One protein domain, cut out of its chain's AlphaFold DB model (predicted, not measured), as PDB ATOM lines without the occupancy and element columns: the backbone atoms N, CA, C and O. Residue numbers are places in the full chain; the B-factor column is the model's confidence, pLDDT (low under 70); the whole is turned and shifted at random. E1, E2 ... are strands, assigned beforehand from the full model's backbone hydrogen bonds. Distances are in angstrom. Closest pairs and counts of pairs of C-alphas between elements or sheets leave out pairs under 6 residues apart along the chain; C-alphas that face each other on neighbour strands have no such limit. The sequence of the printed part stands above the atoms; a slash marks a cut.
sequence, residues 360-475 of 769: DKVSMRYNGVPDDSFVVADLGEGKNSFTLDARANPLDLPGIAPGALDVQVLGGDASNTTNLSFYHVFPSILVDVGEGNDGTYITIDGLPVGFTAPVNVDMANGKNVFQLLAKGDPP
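AT A GLANCE: This is residues 360 to 475 of the 769 residues of the protein "LEPR-XLL domain-containing protein" of Planctomycetes bacterium (UniProt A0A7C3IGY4). The chain is wound in stacked, flattened turns, a small solenoid in which successive strands lie alternately in one of two sheets set face to face as a sandwich. The strands run along the long axis, those of one sheet opposite to those of the other, and the link of residues 392 to 403 makes a large loop at one end. The printed part has 116 residues with nine named strands, E1 to E9, and no named helix; the class is all strand. The sheets, in the orders E1, E3, E5, E7, E9 and E2, E4, E6, E8, are both parallel. The whole is compact, with a radius of gyration of the C-alphas of 14.4 A, and a rod in outline, spanning 44 by 22 by 15 A.

HOW THE PARTS SIT: The first sheet holds E1 (residues 361 to 367), E3 (385 to 391), E5 (417 to 423), E7 (439 to 447) and E9 (465 to 472), with E1 and E9 as edge strands. E1 and E3 are parallel at 2 degrees, with N 364 and O 387 2.8 A apart, within hydrogen-bond range. Also within range are N 388 and O 419 of E3 and E5, 2.9 A, N 420 and O 441 of E5 and E7, 2.8 A, and N 442 and O 467 of E7 and E9, 2.8 A. The second sheet holds E2 (373 to 378), E4 (404 to 410), E6 (426 to 432) and E8 (452 to 458), with E2 and E8 as edge strands. N 375 and O 406 of E2 and E4, 2.8 A, N 407 and O 428 of E4 and E6, 2.8 A, and N 429 and O 454 of E6 and E8, 2.9 A, are within hydrogen-bond range. E6 and E8 are parallel at 12 degrees. The parts of the two sheets that face each other are 10.2 A centre to centre, and their best planes are 1 degree apart. The closest C-alphas of E3 and E4 are those of Phe 386 and Val 409, 7.8 A apart. E5 and E6 meet only through their link.

IN THESE COORDINATES: E1 begins at C-alpha 361, (36.953, -29.983, 236.951), and is 20.1 A long from first to last C-alpha. E2 is 16.9 A long. E7, the longest strand by residues, measures 23.3 A. E9 measures 23.6 A and ends at C-alpha 472, (60.320, -20.843, 253.858).

THE WHOLE: The two C-alphas farthest apart are those of Pro 398 and Gly 462, 44.9 A. The printed part has no cut. The link E3 to E4, 12 residues, is long. The mean pLDDT of the printed part is 88.9; residues 394 to 403 and 474 to 475 are under 70.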
ATOM      1  N   ASP A 360      35.687 -34.539 236.062       96.62
ATOM      2  CA  ASP A 360      35.386 -33.459 236.971       96.62
ATOM      3  C   ASP A 360      36.481 -32.403 236.945       96.62
ATOM      4  O   ASP A 360      37.680 -32.673 236.839       96.62
ATOM      5  N   LYS A 361      36.065 -31.142 236.982       97.50
ATOM      6  CA  LYS A 361      36.953 -29.983 236.951       97.50
ATOM      7  C   LYS A 361      36.608 -29.065 238.096       97.50
ATOM      8  O   LYS A 361      35.675 -28.273 237.996       97.50
ATOM      9  N   VAL A 362      37.399 -29.140 239.153       98.38
ATOM     10  CA  VAL A 362      37.221 -28.340 240.357       98.38
ATOM     11  C   VAL A 362      38.343 -27.311 240.446       98.38
ATOM     12  O   VAL A 362      39.526 -27.649 240.439       98.38
ATOM     13  N   SER A 363      37.977 -26.035 240.532       98.44
ATOM     14  CA  SER A 363      38.912 -24.934 240.763       98.44
ATOM     15  C   SER A 363      38.494 -24.127 241.983       98.44
ATOM     16  O   SER A 363      37.371 -23.636 242.058       98.44
ATOM     17  N   MET A 364      39.415 -23.959 242.924       98.38
ATOM     18  CA  MET A 364      39.192 -23.271 244.185       98.38
ATOM     19  C   MET A 364      40.215 -22.163 244.394       98.38
ATOM     20  O   MET A 364      41.393 -22.302 244.057       98.38
ATOM     21  N   ARG A 365      39.764 -21.055 244.980       97.31
ATOM     22  CA  ARG A 365      40.622 -19.925 245.323       97.31
ATOM     23  C   ARG A 365      40.291 -19.389 246.709       97.31
ATOM     24  O   ARG A 365      39.135 -19.086 246.981       97.31
ATOM     25  N   TYR A 366      41.317 -19.193 247.528       94.75
ATOM     26  CA  TYR A 366      41.225 -18.439 248.778       94.75
ATOM     27  C   TYR A 366      42.062 -17.164 248.654       94.75
ATOM     28  O   TYR A 366      43.259 -17.227 248.364       94.75
ATOM     29  N   ASN A 367      41.434 -16.006 248.855       91.19
ATOM     30  CA  ASN A 367      42.109 -14.717 248.983       91.19
ATOM     31  C   ASN A 367      41.921 -14.218 250.420       91.19
ATOM     32  O   ASN A 367      40.813 -13.853 250.790       91.19
ATOM     33  N   GLY A 368      42.977 -14.204 251.223       84.81
ATOM     34  CA  GLY A 368      42.884 -13.914 252.651       84.81
ATOM     35  C   GLY A 368      43.165 -15.139 253.511       84.81
ATOM     36  O   GLY A 368      43.702 -16.136 253.022       84.81
ATOM     37  N   VAL A 369      42.845 -15.046 254.800       79.25
ATOM     38  CA  VAL A 369      43.164 -16.094 255.776       79.25
ATOM     39  C   VAL A 369      42.033 -17.138 255.809       79.25
ATOM     40  O   VAL A 369      40.913 -16.795 256.179       79.25
ATOM     41  N   PRO A 370      42.279 -18.406 255.427       78.31
ATOM     42  CA  PRO A 370      41.248 -19.442 255.368       78.31
ATOM     43  C   PRO A 370      41.001 -20.109 256.735       78.31
ATOM     44  O   PRO A 370      40.746 -21.304 256.769       78.31
ATOM     45  N   ASP A 371      41.115 -19.384 257.853       77.56
ATOM     46  CA  ASP A 371      41.124 -19.930 259.226       77.56
ATOM     47  C   ASP A 371      40.121 -21.081 259.446       77.56
ATOM     48  O   ASP A 371      38.924 -20.914 259.207       77.56
ATOM     49  N   ASP A 372      40.622 -22.238 259.902       80.38
ATOM     50  CA  ASP A 372      39.871 -23.479 260.166       80.38
ATOM     51  C   ASP A 372      39.026 -23.990 258.976       80.38
ATOM     52  O   ASP A 372      37.978 -24.619 259.155       80.38
ATOM     53  N   SER A 373      39.475 -23.728 257.746       89.75
ATOM     54  CA  SER A 373      38.822 -24.242 256.541       89.75
ATOM     55  C   SER A 373      39.312 -25.637 256.184       89.75
ATOM     56  O   SER A 373      40.484 -25.975 256.359       89.75
ATOM     57  N   PHE A 374      38.423 -26.430 255.591       94.31
ATOM     58  CA  PHE A 374      38.801 -27.704 254.994       94.31
ATOM     59  C   PHE A 374      38.129 -27.919 253.644       94.31
ATOM     60  O   PHE A 374      37.035 -27.419 253.367       94.31
ATOM     61  N   VAL A 375      38.798 -28.706 252.812       97.62
ATOM     62  CA  VAL A 375      38.310 -29.159 251.517       97.62
ATOM     63  C   VAL A 375      38.504 -30.662 251.428       97.62
ATOM     64  O   VAL A 375      39.624 -31.142 251.574       97.62
ATOM     65  N   VAL A 376      37.429 -31.392 251.149       98.00
ATOM     66  CA  VAL A 376      37.473 -32.803 250.760       98.00
ATOM     67  C   VAL A 376      36.839 -32.913 249.383       98.00
ATOM     68  O   VAL A 376      35.669 -32.577 249.211       98.00
ATOM     69  N   ALA A 377      37.617 -33.356 248.404       97.81
ATOM     70  CA  ALA A 377      37.143 -33.600 247.054       97.81
ATOM     71  C   ALA A 377      37.385 -35.059 246.686       97.81
ATOM     72  O   ALA A 377      38.528 -35.453 246.471       97.81
ATOM     73  N   ASP A 378      36.310 -35.835 246.618       97.00
ATOM     74  CA  ASP A 378      36.290 -37.129 245.952       97.00
ATOM     75  C   ASP A 378      35.832 -36.907 244.512       97.00
ATOM     76  O   ASP A 378      34.709 -36.478 244.259       97.00
ATOM     77  N   LEU A 379      36.749 -37.081 243.565       94.81
ATOM     78  CA  LEU A 379      36.486 -36.804 242.156       94.81
ATOM     79  C   LEU A 379      35.935 -38.026 241.418       94.81
ATOM     80  O   LEU A 379      35.568 -37.892 240.257       94.81
ATOM     81  N   GLY A 380      35.897 -39.195 242.063       92.81
ATOM     82  CA  GLY A 380      35.386 -40.417 241.461       92.81
ATOM     83  C   GLY A 380      36.111 -40.834 240.174       92.81
ATOM     84  O   GLY A 380      37.304 -40.598 239.977       92.81
ATOM     85  N   GLU A 381      35.377 -41.500 239.292       92.75
ATOM     86  CA  GLU A 381      35.871 -42.115 238.065       92.75
ATOM     87  C   GLU A 381      36.120 -41.118 236.931       92.75
ATOM     88  O   GLU A 381      35.371 -40.171 236.700       92.75
ATOM     89  N   GLY A 382      37.097 -41.454 236.090       93.94
ATOM     90  CA  GLY A 382      37.398 -40.736 234.860       93.94
ATOM     91  C   GLY A 382      38.447 -39.634 235.023       93.94
ATOM     92  O   GLY A 382      39.244 -39.654 235.946       93.94
ATOM     93  N   LYS A 383      38.596 -38.764 234.015       95.31
ATOM     94  CA  LYS A 383      39.783 -37.892 233.916       95.31
ATOM     95  C   LYS A 383      39.565 -36.573 234.634       95.31
ATOM     96  O   LYS A 383      39.110 -35.605 234.010       95.31
ATOM     97  N   ASN A 384      39.951 -36.533 235.899       97.00
ATOM     98  CA  ASN A 384      39.601 -35.435 236.782       97.00
ATOM     99  C   ASN A 384      40.727 -34.410 236.929       97.00
ATOM    100  O   ASN A 384      41.911 -34.681 236.715       97.00
ATOM    101  N   SER A 385      40.354 -33.181 237.272       97.44
ATOM    102  CA  SER A 385      41.298 -32.113 237.576       97.44
ATOM    103  C   SER A 385      40.849 -31.303 238.782       97.44
ATOM    104  O   SER A 385      39.750 -30.748 238.793       97.44
ATOM    105  N   PHE A 386      41.737 -31.185 239.764       98.56
ATOM    106  CA  PHE A 386      41.549 -30.367 240.951       98.56
ATOM    107  C   PHE A 386      42.628 -29.289 241.011       98.56
ATOM    108  O   PHE A 386      43.814 -29.552 240.818       98.56
ATOM    109  N   THR A 387      42.229 -28.040 241.231       98.62
ATOM    110  CA  THR A 387      43.153 -26.912 241.387       98.62
ATOM    111  C   THR A 387      42.755 -26.062 242.581       98.62
ATOM    112  O   THR A 387      41.617 -25.608 242.640       98.62
ATOM    113  N   LEU A 388      43.695 -25.774 243.479       98.50
ATOM    114  CA  LEU A 388      43.501 -24.896 244.631       98.50
ATOM    115  C   LEU A 388      44.631 -23.860 244.713       98.50
ATOM    116  O   LEU A 388      45.804 -24.222 244.740       98.50
ATOM    117  N   ASP A 389      44.273 -22.574 244.761       97.88
ATOM    118  CA  ASP A 389      45.195 -21.440 244.957       97.88
ATOM    119  C   ASP A 389      44.788 -20.660 246.214       97.88
ATOM    120  O   ASP A 389      43.798 -19.927 246.203       97.88
ATOM    121  N   ALA A 390      45.541 -20.821 247.301       94.88
ATOM    122  CA  ALA A 390      45.311 -20.146 248.574       94.88
ATOM    123  C   ALA A 390      46.408 -19.114 248.850       94.88
ATOM    124  O   ALA A 390      47.602 -19.420 248.821       94.88
ATOM    125  N   ARG A 391      46.002 -17.868 249.100       91.31
ATOM    126  CA  ARG A 391      46.911 -16.734 249.283       91.31
ATOM    127  C   ARG A 391      46.471 -15.890 250.464       91.31
ATOM    128  O   ARG A 391      45.430 -15.245 250.375       91.31
ATOM    129  N   ALA A 392      47.304 -15.810 251.491       84.31
ATOM    130  CA  ALA A 392      47.138 -14.861 252.584       84.31
ATOM    131  C   ALA A 392      48.162 -13.724 252.464       84.31
ATOM    132  O   ALA A 392      49.259 -13.891 251.923       84.31
ATOM    133  N   ASN A 393      47.803 -12.540 252.952       77.94
ATOM    134  CA  ASN A 393      48.725 -11.415 253.038       77.94
ATOM    135  C   ASN A 393      49.502 -11.499 254.368       77.94
ATOM    136  O   ASN A 393      48.878 -11.527 255.430       77.94
ATOM    137  N   PRO A 394      50.849 -11.475 254.350       68.88
ATOM    138  CA  PRO A 394      51.671 -11.568 255.561       68.88
ATOM    139  C   PRO A 394      51.360 -10.506 256.625       68.88
ATOM    140  O   PRO A 394      51.615 -10.714 257.809       68.88
ATOM    141  N   LEU A 395      50.843  -9.344 256.208       67.12
ATOM    142  CA  LEU A 395      50.520  -8.230 257.104       67.12
ATOM    143  C   LEU A 395      49.200  -8.412 257.859       67.12
ATOM    144  O   LEU A 395      48.987  -7.702 258.841       67.12
ATOM    145  N   ASP A 396      48.356  -9.355 257.441       63.44
ATOM    146  CA  ASP A 396      47.073  -9.638 258.092       63.44
ATOM    147  C   ASP A 396      47.244 -10.597 259.294       63.44
ATOM    148  O   ASP A 396      46.294 -10.874 260.019       63.44
ATOM    149  N   LEU A 397      48.484 -11.042 259.562       56.38
ATOM    150  CA  LEU A 397      48.846 -12.091 260.524       56.38
ATOM    151  C   LEU A 397      49.739 -11.658 261.722       56.38
ATOM    152  O   LEU A 397      50.534 -12.480 262.189       56.38
ATOM    153  N   PRO A 398      49.713 -10.427 262.289       46.66
ATOM    154  CA  PRO A 398      50.585 -10.119 263.422       46.66
ATOM    155  C   PRO A 398      50.112 -10.830 264.707       46.66
ATOM    156  O   PRO A 398      49.355 -10.276 265.502       46.66
ATOM    157  N   GLY A 399      50.618 -12.046 264.940       49.38
ATOM    158  CA  GLY A 399      50.538 -12.761 266.221       49.38
ATOM    159  C   GLY A 399      49.540 -13.921 266.311       49.38
ATOM    160  O   GLY A 399      49.373 -14.459 267.405       49.38
ATOM    161  N   ILE A 400      48.903 -14.318 265.207       48.88
ATOM    162  CA  ILE A 400      48.002 -15.482 265.133       48.88
ATOM    163  C   ILE A 400      48.666 -16.544 264.249       48.88
ATOM    164  O   ILE A 400      49.427 -16.205 263.343       48.88
ATOM    165  N   ALA A 401      48.447 -17.824 264.570       54.66
ATOM    166  CA  ALA A 401      48.893 -18.924 263.724       54.66
ATOM    167  C   ALA A 401      48.385 -18.691 262.284       54.66
ATOM    168  O   ALA A 401      47.242 -18.276 262.119       54.66
ATOM    169  N   PRO A 402      49.215 -18.904 261.257       60.22
ATOM    170  CA  PRO A 402      48.775 -18.783 259.873       60.22
ATOM    171  C   PRO A 402      47.596 -19.726 259.637       60.22
ATOM    172  O   PRO A 402      47.642 -20.864 260.108       60.22
ATOM    173  N   GLY A 403      46.565 -19.242 258.940       63.91
ATOM    174  CA  GLY A 403      45.317 -19.977 258.748       63.91
ATOM    175  C   GLY A 403      45.564 -21.401 258.270       63.91
ATOM    176  O   GLY A 403      46.231 -21.614 257.251       63.91
ATOM    177  N   ALA A 404      45.066 -22.354 259.058       78.56
ATOM    178  CA  ALA A 404      45.127 -23.770 258.747       78.56
ATOM    179  C   ALA A 404      44.129 -24.078 257.628       78.56
ATOM    180  O   ALA A 404      42.965 -23.684 257.707       78.56
ATOM    181  N   LEU A 405      44.603 -24.759 256.588       90.75
ATOM    182  CA  LEU A 405      43.770 -25.250 255.499       90.75
ATOM    183  C   LEU A 405      44.033 -26.740 255.295       90.75
ATOM    184  O   LEU A 405      45.096 -27.130 254.804       90.75
ATOM    185  N   ASP A 406      43.048 -27.555 255.649       94.88
ATOM    186  CA  ASP A 406      43.096 -28.996 255.428       94.88
ATOM    187  C   ASP A 406      42.577 -29.313 254.020       94.88
ATOM    188  O   ASP A 406      41.486 -28.892 253.635       94.88
ATOM    189  N   VAL A 407      43.362 -30.038 253.224       97.56
ATOM    190  CA  VAL A 407      43.016 -30.394 251.844       97.56
ATOM    191  C   VAL A 407      43.150 -31.895 251.660       97.56
ATOM    192  O   VAL A 407      44.246 -32.442 251.775       97.56
ATOM    193  N   GLN A 408      42.038 -32.537 251.321       98.25
ATOM    194  CA  GLN A 408      41.971 -33.928 250.908       98.25
ATOM    195  C   GLN A 408      41.460 -34.019 249.468       98.25
ATOM    196  O   GLN A 408      40.397 -33.485 249.153       98.25
ATOM    197  N   VAL A 409      42.205 -34.707 248.604       97.88
ATOM    198  CA  VAL A 409      41.797 -34.988 247.219       97.88
ATOM    199  C   VAL A 409      41.894 -36.488 246.976       97.88
ATOM    200  O   VAL A 409      42.952 -37.063 247.221       97.88
ATOM    201  N   LEU A 410      40.803 -37.091 246.511       96.44
ATOM    202  CA  LEU A 410      40.700 -38.494 246.125       96.44
ATOM    203  C   LEU A 410      40.383 -38.576 244.623       96.44
ATOM    204  O   LEU A 410      39.486 -37.877 244.142       96.44
ATOM    205  N   GLY A 411      41.143 -39.376 243.881       91.50
ATOM    206  CA  GLY A 411      40.920 -39.687 242.467       91.50
ATOM    207  C   GLY A 411      40.517 -41.149 242.253       91.50
ATOM    208  O   GLY A 411      40.752 -41.996 243.113       91.50
ATOM    209  N   GLY A 412      39.887 -41.435 241.112       89.75
ATOM    210  CA  GLY A 412      39.561 -42.792 240.657       89.75
ATOM    211  C   GLY A 412      40.566 -43.345 239.642       89.75
ATOM    212  O   GLY A 412      41.625 -42.767 239.428       89.75
ATOM    213  N   ASP A 413      40.203 -44.432 238.958       89.69
ATOM    214  CA  ASP A 413      41.124 -45.299 238.193       89.69
ATOM    215  C   ASP A 413      41.664 -44.731 236.856       89.69
ATOM    216  O   ASP A 413      42.261 -45.443 236.033       89.69
ATOM    217  N   ALA A 414      41.405 -43.462 236.554       93.75
ATOM    218  CA  ALA A 414      41.824 -42.824 235.314       93.75
ATOM    219  C   ALA A 414      42.783 -41.665 235.585       93.75
ATOM    220  O   ALA A 414      42.740 -41.051 236.628       93.75
ATOM    221  N   SER A 415      43.603 -41.300 234.591       95.00
ATOM    222  CA  SER A 415      44.566 -40.196 234.718       95.00
ATOM    223  C   SER A 415      43.943 -38.871 235.188       95.00
ATOM    224  O   SER A 415      43.244 -38.206 234.408       95.00
ATOM    225  N   ASN A 416      44.327 -38.453 236.389       96.25
ATOM    226  CA  ASN A 416      43.917 -37.249 237.096       96.25
ATOM    227  C   ASN A 416      45.038 -36.199 237.160       96.25
ATOM    228  O   ASN A 416      46.209 -36.425 236.835       96.25
ATOM    229  N   THR A 417      44.681 -34.974 237.542       97.81
ATOM    230  CA  THR A 417      45.647 -33.895 237.777       97.81
ATOM    231  C   THR A 417      45.261 -33.044 238.982       97.81
ATOM    232  O   THR A 417      44.212 -32.405 238.984       97.81
ATOM    233  N   THR A 418      46.167 -32.932 239.950       98.44
ATOM    234  CA  THR A 418      45.995 -32.164 241.186       98.44
ATOM    235  C   THR A 418      47.034 -31.045 241.256       98.44
ATOM    236  O   THR A 418      48.234 -31.305 241.268       98.44
ATOM    237  N   ASN A 419      46.592 -29.785 241.297       98.56
ATOM    238  CA  ASN A 419      47.453 -28.602 241.421       98.56
ATOM    239  C   ASN A 419      47.127 -27.833 242.705       98.56
ATOM    240  O   ASN A 419      46.057 -27.240 242.811       98.56
ATOM    241  N   LEU A 420      48.056 -27.782 243.654       98.56
ATOM    242  CA  LEU A 420      47.877 -27.096 244.932       98.56
ATOM    243  C   LEU A 420      48.923 -25.992 245.080       98.56
ATOM    244  O   LEU A 420      50.117 -26.219 244.890       98.56
ATOM    245  N   SER A 421      48.490 -24.776 245.392       97.69
ATOM    246  CA  SER A 421      49.364 -23.619 245.588       97.69
ATOM    247  C   SER A 421      48.983 -22.874 246.859       97.69
ATOM    248  O   SER A 421      47.847 -22.429 247.001       97.69
ATOM    249  N   PHE A 422      49.948 -22.712 247.759       94.31
ATOM    250  CA  PHE A 422      49.784 -22.047 249.048       94.31
ATOM    251  C   PHE A 422      50.836 -20.951 249.185       94.31
ATOM    252  O   PHE A 422      52.031 -21.221 249.065       94.31
ATOM    253  N   TYR A 423      50.394 -19.722 249.438       91.44
ATOM    254  CA  TYR A 423      51.259 -18.560 249.638       91.44
ATOM    255  C   TYR A 423      50.940 -17.919 250.988       91.44
ATOM    256  O   TYR A 423      49.867 -17.336 251.152       91.44
ATOM    257  N   HIS A 424      51.865 -18.050 251.941       85.00
ATOM    258  CA  HIS A 424      51.716 -17.646 253.345       85.00
ATOM    259  C   HIS A 424      50.477 -18.249 254.042       85.00
ATOM    260  O   HIS A 424      49.934 -17.673 254.981       85.00
ATOM    261  N   VAL A 425      50.035 -19.418 253.575       86.06
ATOM    262  CA  VAL A 425      48.956 -20.234 254.156       86.06
ATOM    263  C   VAL A 425      49.581 -21.519 254.687       86.06
ATOM    264  O   VAL A 425      50.538 -22.013 254.088       86.06
ATOM    265  N   PHE A 426      49.066 -22.055 255.797       85.88
ATOM    266  CA  PHE A 426      49.581 -23.276 256.412       85.88
ATOM    267  C   PHE A 426      48.708 -24.488 256.041       85.88
ATOM    268  O   PHE A 426      47.608 -24.619 256.578       85.88
ATOM    269  N   PRO A 427      49.161 -25.370 255.129       91.88
ATOM    270  CA  PRO A 427      48.337 -26.484 254.690       91.88
ATOM    271  C   PRO A 427      48.607 -27.780 255.464       91.88
ATOM    272  O   PRO A 427      49.743 -28.067 255.852       91.88
ATOM    273  N   SER A 428      47.567 -28.604 255.570       94.00
ATOM    274  CA  SER A 428      47.659 -30.053 255.760       94.00
ATOM    275  C   SER A 428      47.150 -30.722 254.489       94.00
ATOM    276  O   SER A 428      46.027 -30.451 254.066       94.00
ATOM    277  N   ILE A 429      47.975 -31.541 253.837       97.50
ATOM    278  CA  ILE A 429      47.665 -32.088 252.509       97.50
ATOM    279  C   ILE A 429      47.603 -33.611 252.568       97.50
ATOM    280  O   ILE A 429      48.576 -34.261 252.951       97.50
ATOM    281  N   LEU A 430      46.483 -34.162 252.108       98.00
ATOM    282  CA  LEU A 430      46.298 -35.572 251.805       98.00
ATOM    283  C   LEU A 430      45.828 -35.709 250.353       98.00
ATOM    284  O   LEU A 430      44.779 -35.191 249.983       98.00
ATOM    285  N   VAL A 431      46.596 -36.398 249.521       97.81
ATOM    286  CA  VAL A 431      46.206 -36.694 248.140       97.81
ATOM    287  C   VAL A 431      46.322 -38.191 247.921       97.81
ATOM    288  O   VAL A 431      47.369 -38.764 248.193       97.81
ATOM    289  N   ASP A 432      45.262 -38.795 247.414       96.81
ATOM    290  CA  ASP A 432      45.258 -40.136 246.841       96.81
ATOM    291  C   ASP A 432      44.716 -39.977 245.423       96.81
ATOM    292  O   ASP A 432      43.576 -39.561 245.240       96.81
ATOM    293  N   VAL A 433      45.554 -40.163 244.410       91.94
ATOM    294  CA  VAL A 433      45.135 -39.917 243.017       91.94
ATOM    295  C   VAL A 433      44.433 -41.107 242.376       91.94
ATOM    296  O   VAL A 433      43.926 -40.938 241.270       91.94
ATOM    297  N   GLY A 434      44.358 -42.255 243.057       92.94
ATOM    298  CA  GLY A 434      43.875 -43.495 242.459       92.94
ATOM    299  C   GLY A 434      44.829 -44.045 241.396       92.94
ATOM    300  O   GLY A 434      45.957 -43.582 241.237       92.94
ATOM    301  N   GLU A 435      44.389 -45.083 240.689       93.38
ATOM    302  CA  GLU A 435      45.162 -45.687 239.600       93.38
ATOM    303  C   GLU A 435      45.194 -44.770 238.364       93.38
ATOM    304  O   GLU A 435      44.230 -44.067 238.071       93.38
ATOM    305  N   GLY A 436      46.238 -44.863 237.541       93.94
ATOM    306  CA  GLY A 436      46.298 -44.093 236.301       93.94
ATOM    307  C   GLY A 436      47.670 -43.509 236.014       93.94
ATOM    308  O   GLY A 436      48.679 -43.899 236.570       93.94
ATOM    309  N   ASN A 437      47.745 -42.616 235.026       96.44
ATOM    310  CA  ASN A 437      48.950 -41.790 234.867       96.44
ATOM    311  C   ASN A 437      48.616 -40.400 235.389       96.44
ATOM    312  O   ASN A 437      48.039 -39.601 234.639       96.44
ATOM    313  N   ASP A 438      48.937 -40.155 236.647       97.06
ATOM    314  CA  ASP A 438      48.461 -39.016 237.417       97.06
ATOM    315  C   ASP A 438      49.523 -37.930 237.555       97.06
ATOM    316  O   ASP A 438      50.725 -38.168 237.441       97.06
ATOM    317  N   GLY A 439      49.079 -36.693 237.760       97.62
ATOM    318  CA  GLY A 439      49.965 -35.550 237.960       97.62
ATOM    319  C   GLY A 439      49.619 -34.776 239.221       97.62
ATOM    320  O   GLY A 439      48.586 -34.114 239.253       97.62
ATOM    321  N   THR A 440      50.510 -34.767 240.207       98.38
ATOM    322  CA  THR A 440      50.356 -34.011 241.455       98.38
ATOM    323  C   THR A 440      51.428 -32.932 241.555       98.38
ATOM    324  O   THR A 440      52.623 -33.217 241.611       98.38
ATOM    325  N   TYR A 441      51.002 -31.671 241.588       98.50
ATOM    326  CA  TYR A 441      51.862 -30.490 241.604       98.50
ATOM    327  C   TYR A 441      51.540 -29.646 242.835       98.50
ATOM    328  O   TYR A 441      50.431 -29.132 242.970       98.50
ATOM    329  N   ILE A 442      52.508 -29.481 243.731       98.44
ATOM    330  CA  ILE A 442      52.344 -28.763 244.994       98.44
ATOM    331  C   ILE A 442      53.372 -27.635 245.072       98.44
ATOM    332  O   ILE A 442      54.574 -27.840 244.912       98.44
ATOM    333  N   THR A 443      52.901 -26.422 245.345       97.50
ATOM    334  CA  THR A 443      53.742 -25.268 245.674       97.50
ATOM    335  C   THR A 443      53.347 -24.732 247.040       97.50
ATOM    336  O   THR A 443      52.193 -24.368 247.248       97.50
ATOM    337  N   ILE A 444      54.305 -24.652 247.956       93.69
ATOM    338  CA  ILE A 444      54.144 -24.027 249.269       93.69
ATOM    339  C   ILE A 444      55.208 -22.938 249.383       93.69
ATOM    340  O   ILE A 444      56.401 -23.227 249.333       93.69
ATOM    341  N   ASP A 445      54.788 -21.687 249.511       90.75
ATOM    342  CA  ASP A 445      55.672 -20.526 249.599       90.75
ATOM    343  C   ASP A 445      55.344 -19.710 250.850       90.75
ATOM    344  O   ASP A 445      54.178 -19.422 251.124       90.75
ATOM    345  N   GLY A 446      56.369 -19.353 251.620       84.31
ATOM    346  CA  GLY A 446      56.225 -18.627 252.878       84.31
ATOM    347  C   GLY A 446      55.850 -19.509 254.070       84.31
ATOM    348  O   GLY A 446      54.965 -19.153 254.846       84.31
ATOM    349  N   LEU A 447      56.497 -20.677 254.217       81.75
ATOM    350  CA  LEU A 447      56.299 -21.521 255.399       81.75
ATOM    351  C   LEU A 447      56.767 -20.798 256.681       81.75
ATOM    352  O   LEU A 447      57.943 -20.417 256.775       81.75
ATOM    353  N   PRO A 448      55.888 -20.655 257.687       76.25
ATOM    354  CA  PRO A 448      56.135 -19.851 258.872       76.25
ATOM    355  C   PRO A 448      56.946 -20.609 259.918       76.25
ATOM    356  O   PRO A 448      56.852 -21.826 260.082       76.25
ATOM    357  N   VAL A 449      57.733 -19.854 260.674       75.81
ATOM    358  CA  VAL A 449      58.653 -20.379 261.682       75.81
ATOM    359  C   VAL A 449      57.931 -21.147 262.794       75.81
ATOM    360  O   VAL A 449      57.024 -20.615 263.428       75.81
ATOM    361  N   GLY A 450      58.394 -22.368 263.088       73.69
ATOM    362  CA  GLY A 450      57.879 -23.193 264.190       73.69
ATOM    363  C   GLY A 450      56.677 -24.074 263.837       73.69
ATOM    364  O   GLY A 450      56.196 -24.802 264.704       73.69
ATOM    365  N   PHE A 451      56.227 -24.045 262.584       76.75
ATOM    366  CA  PHE A 451      55.156 -24.891 262.064       76.75
ATOM    367  C   PHE A 451      55.717 -25.917 261.084       76.75
ATOM    368  O   PHE A 451      56.640 -25.596 260.342       76.75
ATOM    369  N   THR A 452      55.146 -27.122 261.047       84.94
ATOM    370  CA  THR A 452      55.524 -28.174 260.090       84.94
ATOM    371  C   THR A 452      54.308 -28.566 259.269       84.94
ATOM    372  O   THR A 452      53.362 -29.099 259.839       84.94
ATOM    373  N   ALA A 453      54.329 -28.313 257.960       89.56
ATOM    374  CA  ALA A 453      53.239 -28.689 257.062       89.56
ATOM    375  C   ALA A 453      53.306 -30.197 256.752       89.56
ATOM    376  O   ALA A 453      54.325 -30.649 256.213       89.56
ATOM    377  N   PRO A 454      52.279 -30.991 257.107       94.00
ATOM    378  CA  PRO A 454      52.202 -32.386 256.707       94.00
ATOM    379  C   PRO A 454      51.690 -32.500 255.265       94.00
ATOM    380  O   PRO A 454      50.689 -31.891 254.891       94.00
ATOM    381  N   VAL A 455      52.381 -33.303 254.462       96.50
ATOM    382  CA  VAL A 455      52.007 -33.644 253.089       96.50
ATOM    383  C   VAL A 455      52.080 -35.156 252.948       96.50
ATOM    384  O   VAL A 455      53.142 -35.746 253.138       96.50
ATOM    385  N   ASN A 456      50.954 -35.782 252.632       97.69
ATOM    386  CA  ASN A 456      50.866 -37.202 252.334       97.69
ATOM    387  C   ASN A 456      50.282 -37.377 250.932       97.69
ATOM    388  O   ASN A 456      49.196 -36.867 250.657       97.69
ATOM    389  N   VAL A 457      51.018 -38.052 250.057       97.62
ATOM    390  CA  VAL A 457      50.608 -38.299 248.676       97.62
ATOM    391  C   VAL A 457      50.758 -39.777 248.371       97.62
ATOM    392  O   VAL A 457      51.867 -40.306 248.437       97.62
ATOM    393  N   ASP A 458      49.652 -40.408 248.000       96.81
ATOM    394  CA  ASP A 458      49.630 -41.724 247.382       96.81
ATOM    395  C   ASP A 458      49.379 -41.570 245.881       96.81
ATOM    396  O   ASP A 458      48.409 -40.937 245.458       96.81
ATOM    397  N   MET A 459      50.310 -42.082 245.078       93.56
ATOM    398  CA  MET A 459      50.241 -42.050 243.618       93.56
ATOM    399  C   MET A 459      49.676 -43.341 243.011       93.56
ATOM    400  O   MET A 459      49.455 -43.370 241.804       93.56
ATOM    401  N   ALA A 460      49.478 -44.394 243.818       93.81
ATOM    402  CA  ALA A 460      49.055 -45.726 243.373       93.81
ATOM    403  C   ALA A 460      49.812 -46.218 242.114       93.81
ATOM    404  O   ALA A 460      50.979 -45.871 241.917       93.81
ATOM    405  N   ASN A 461      49.220 -47.093 241.288       93.69
ATOM    406  CA  ASN A 461      49.903 -47.597 240.092       93.69
ATOM    407  C   ASN A 461      49.709 -46.700 238.864       93.69
ATOM    408  O   ASN A 461      48.635 -46.164 238.611       93.69
ATOM    409  N   GLY A 462      50.732 -46.714 238.016       93.94
ATOM    410  CA  GLY A 462      50.786 -46.194 236.660       93.94
ATOM    411  C   GLY A 462      51.964 -45.239 236.480       93.94
ATOM    412  O   GLY A 462      52.974 -45.378 237.150       93.94
ATOM    413  N   LYS A 463      51.956 -44.372 235.461       95.88
ATOM    414  CA  LYS A 463      53.115 -43.508 235.147       95.88
ATOM    415  C   LYS A 463      52.898 -42.113 235.700       95.88
ATOM    416  O   LYS A 463      52.487 -41.216 234.956       95.88
ATOM    417  N   ASN A 464      53.166 -41.954 236.984       96.75
ATOM    418  CA  ASN A 464      52.788 -40.773 237.735       96.75
ATOM    419  C   ASN A 464      53.865 -39.690 237.707       96.75
ATOM    420  O   ASN A 464      55.050 -39.929 237.471       96.75
ATOM    421  N   VAL A 465      53.439 -38.453 237.940       97.81
ATOM    422  CA  VAL A 465      54.308 -37.287 238.064       97.81
ATOM    423  C   VAL A 465      54.006 -36.586 239.378       97.81
ATOM    424  O   VAL A 465      52.907 -36.073 239.569       97.81
ATOM    425  N   PHE A 466      55.008 -36.470 240.245       98.00
ATOM    426  CA  PHE A 466      54.939 -35.655 241.454       98.00
ATOM    427  C   PHE A 466      55.937 -34.505 241.388       98.00
ATOM    428  O   PHE A 466      57.130 -34.707 241.150       98.00
ATOM    429  N   GLN A 467      55.457 -33.286 241.619       98.12
ATOM    430  CA  GLN A 467      56.288 -32.095 241.732       98.12
ATOM    431  C   GLN A 467      55.980 -31.338 243.015       98.12
ATOM    432  O   GLN A 467      54.835 -30.968 243.259       98.12
ATOM    433  N   LEU A 468      57.017 -31.046 243.796       96.38
ATOM    434  CA  LEU A 468      56.914 -30.235 245.003       96.38
ATOM    435  C   LEU A 468      57.953 -29.116 245.011       96.38
ATOM    436  O   LEU A 468      59.156 -29.357 244.915       96.38
ATOM    437  N   LEU A 469      57.478 -27.890 245.212       95.06
ATOM    438  CA  LEU A 469      58.297 -26.729 245.529       95.06
ATOM    439  C   LEU A 469      57.901 -26.201 246.907       95.06
ATOM    440  O   LEU A 469      56.786 -25.711 247.069       95.06
ATOM    441  N   ALA A 470      58.811 -26.252 247.877       90.88
ATOM    442  CA  ALA A 470      58.587 -25.699 249.211       90.88
ATOM    443  C   ALA A 470      59.601 -24.592 249.520       90.88
ATOM    444  O   ALA A 470      60.811 -24.795 249.375       90.88
ATOM    445  N   LYS A 471      59.110 -23.429 249.955       87.56
ATOM    446  CA  LYS A 471      59.920 -22.268 250.334       87.56
ATOM    447  C   LYS A 471      59.524 -21.733 251.706       87.56
ATOM    448  O   LYS A 471      58.340 -21.561 251.996       87.56
ATOM    449  N   GLY A 472      60.514 -21.471 252.551       78.06
ATOM    450  CA  GLY A 472      60.320 -20.843 253.858       78.06
ATOM    451  C   GLY A 472      60.232 -19.325 253.746       78.06
ATOM    452  O   GLY A 472      60.737 -18.744 252.784       78.06
ATOM    453  N   ASP A 473      59.636 -18.672 254.744       71.69
ATOM    454  CA  ASP A 473      59.724 -17.214 254.848       71.69
ATOM    455  C   ASP A 473      61.188 -16.779 255.061       71.69
ATOM    456  O   ASP A 473      61.873 -17.314 255.944       71.69
ATOM    457  N   PRO A 474      61.695 -15.787 254.305       58.62
ATOM    458  CA  PRO A 474      63.008 -15.227 254.577       58.62
ATOM    459  C   PRO A 474      62.984 -14.561 255.965       58.62
ATOM    460  O   PRO A 474      62.082 -13.767 256.247       58.62
ATOM    461  N   PRO A 475      63.955 -14.838 256.856       53.66
ATOM    462  CA  PRO A 475      63.922 -14.318 258.216       53.66
ATOM    463  C   PRO A 475      63.926 -12.783 258.222       53.66
ATOM    464  O   PRO A 475      64.895 -12.135 257.819       53.66
TER     465      PRO A 475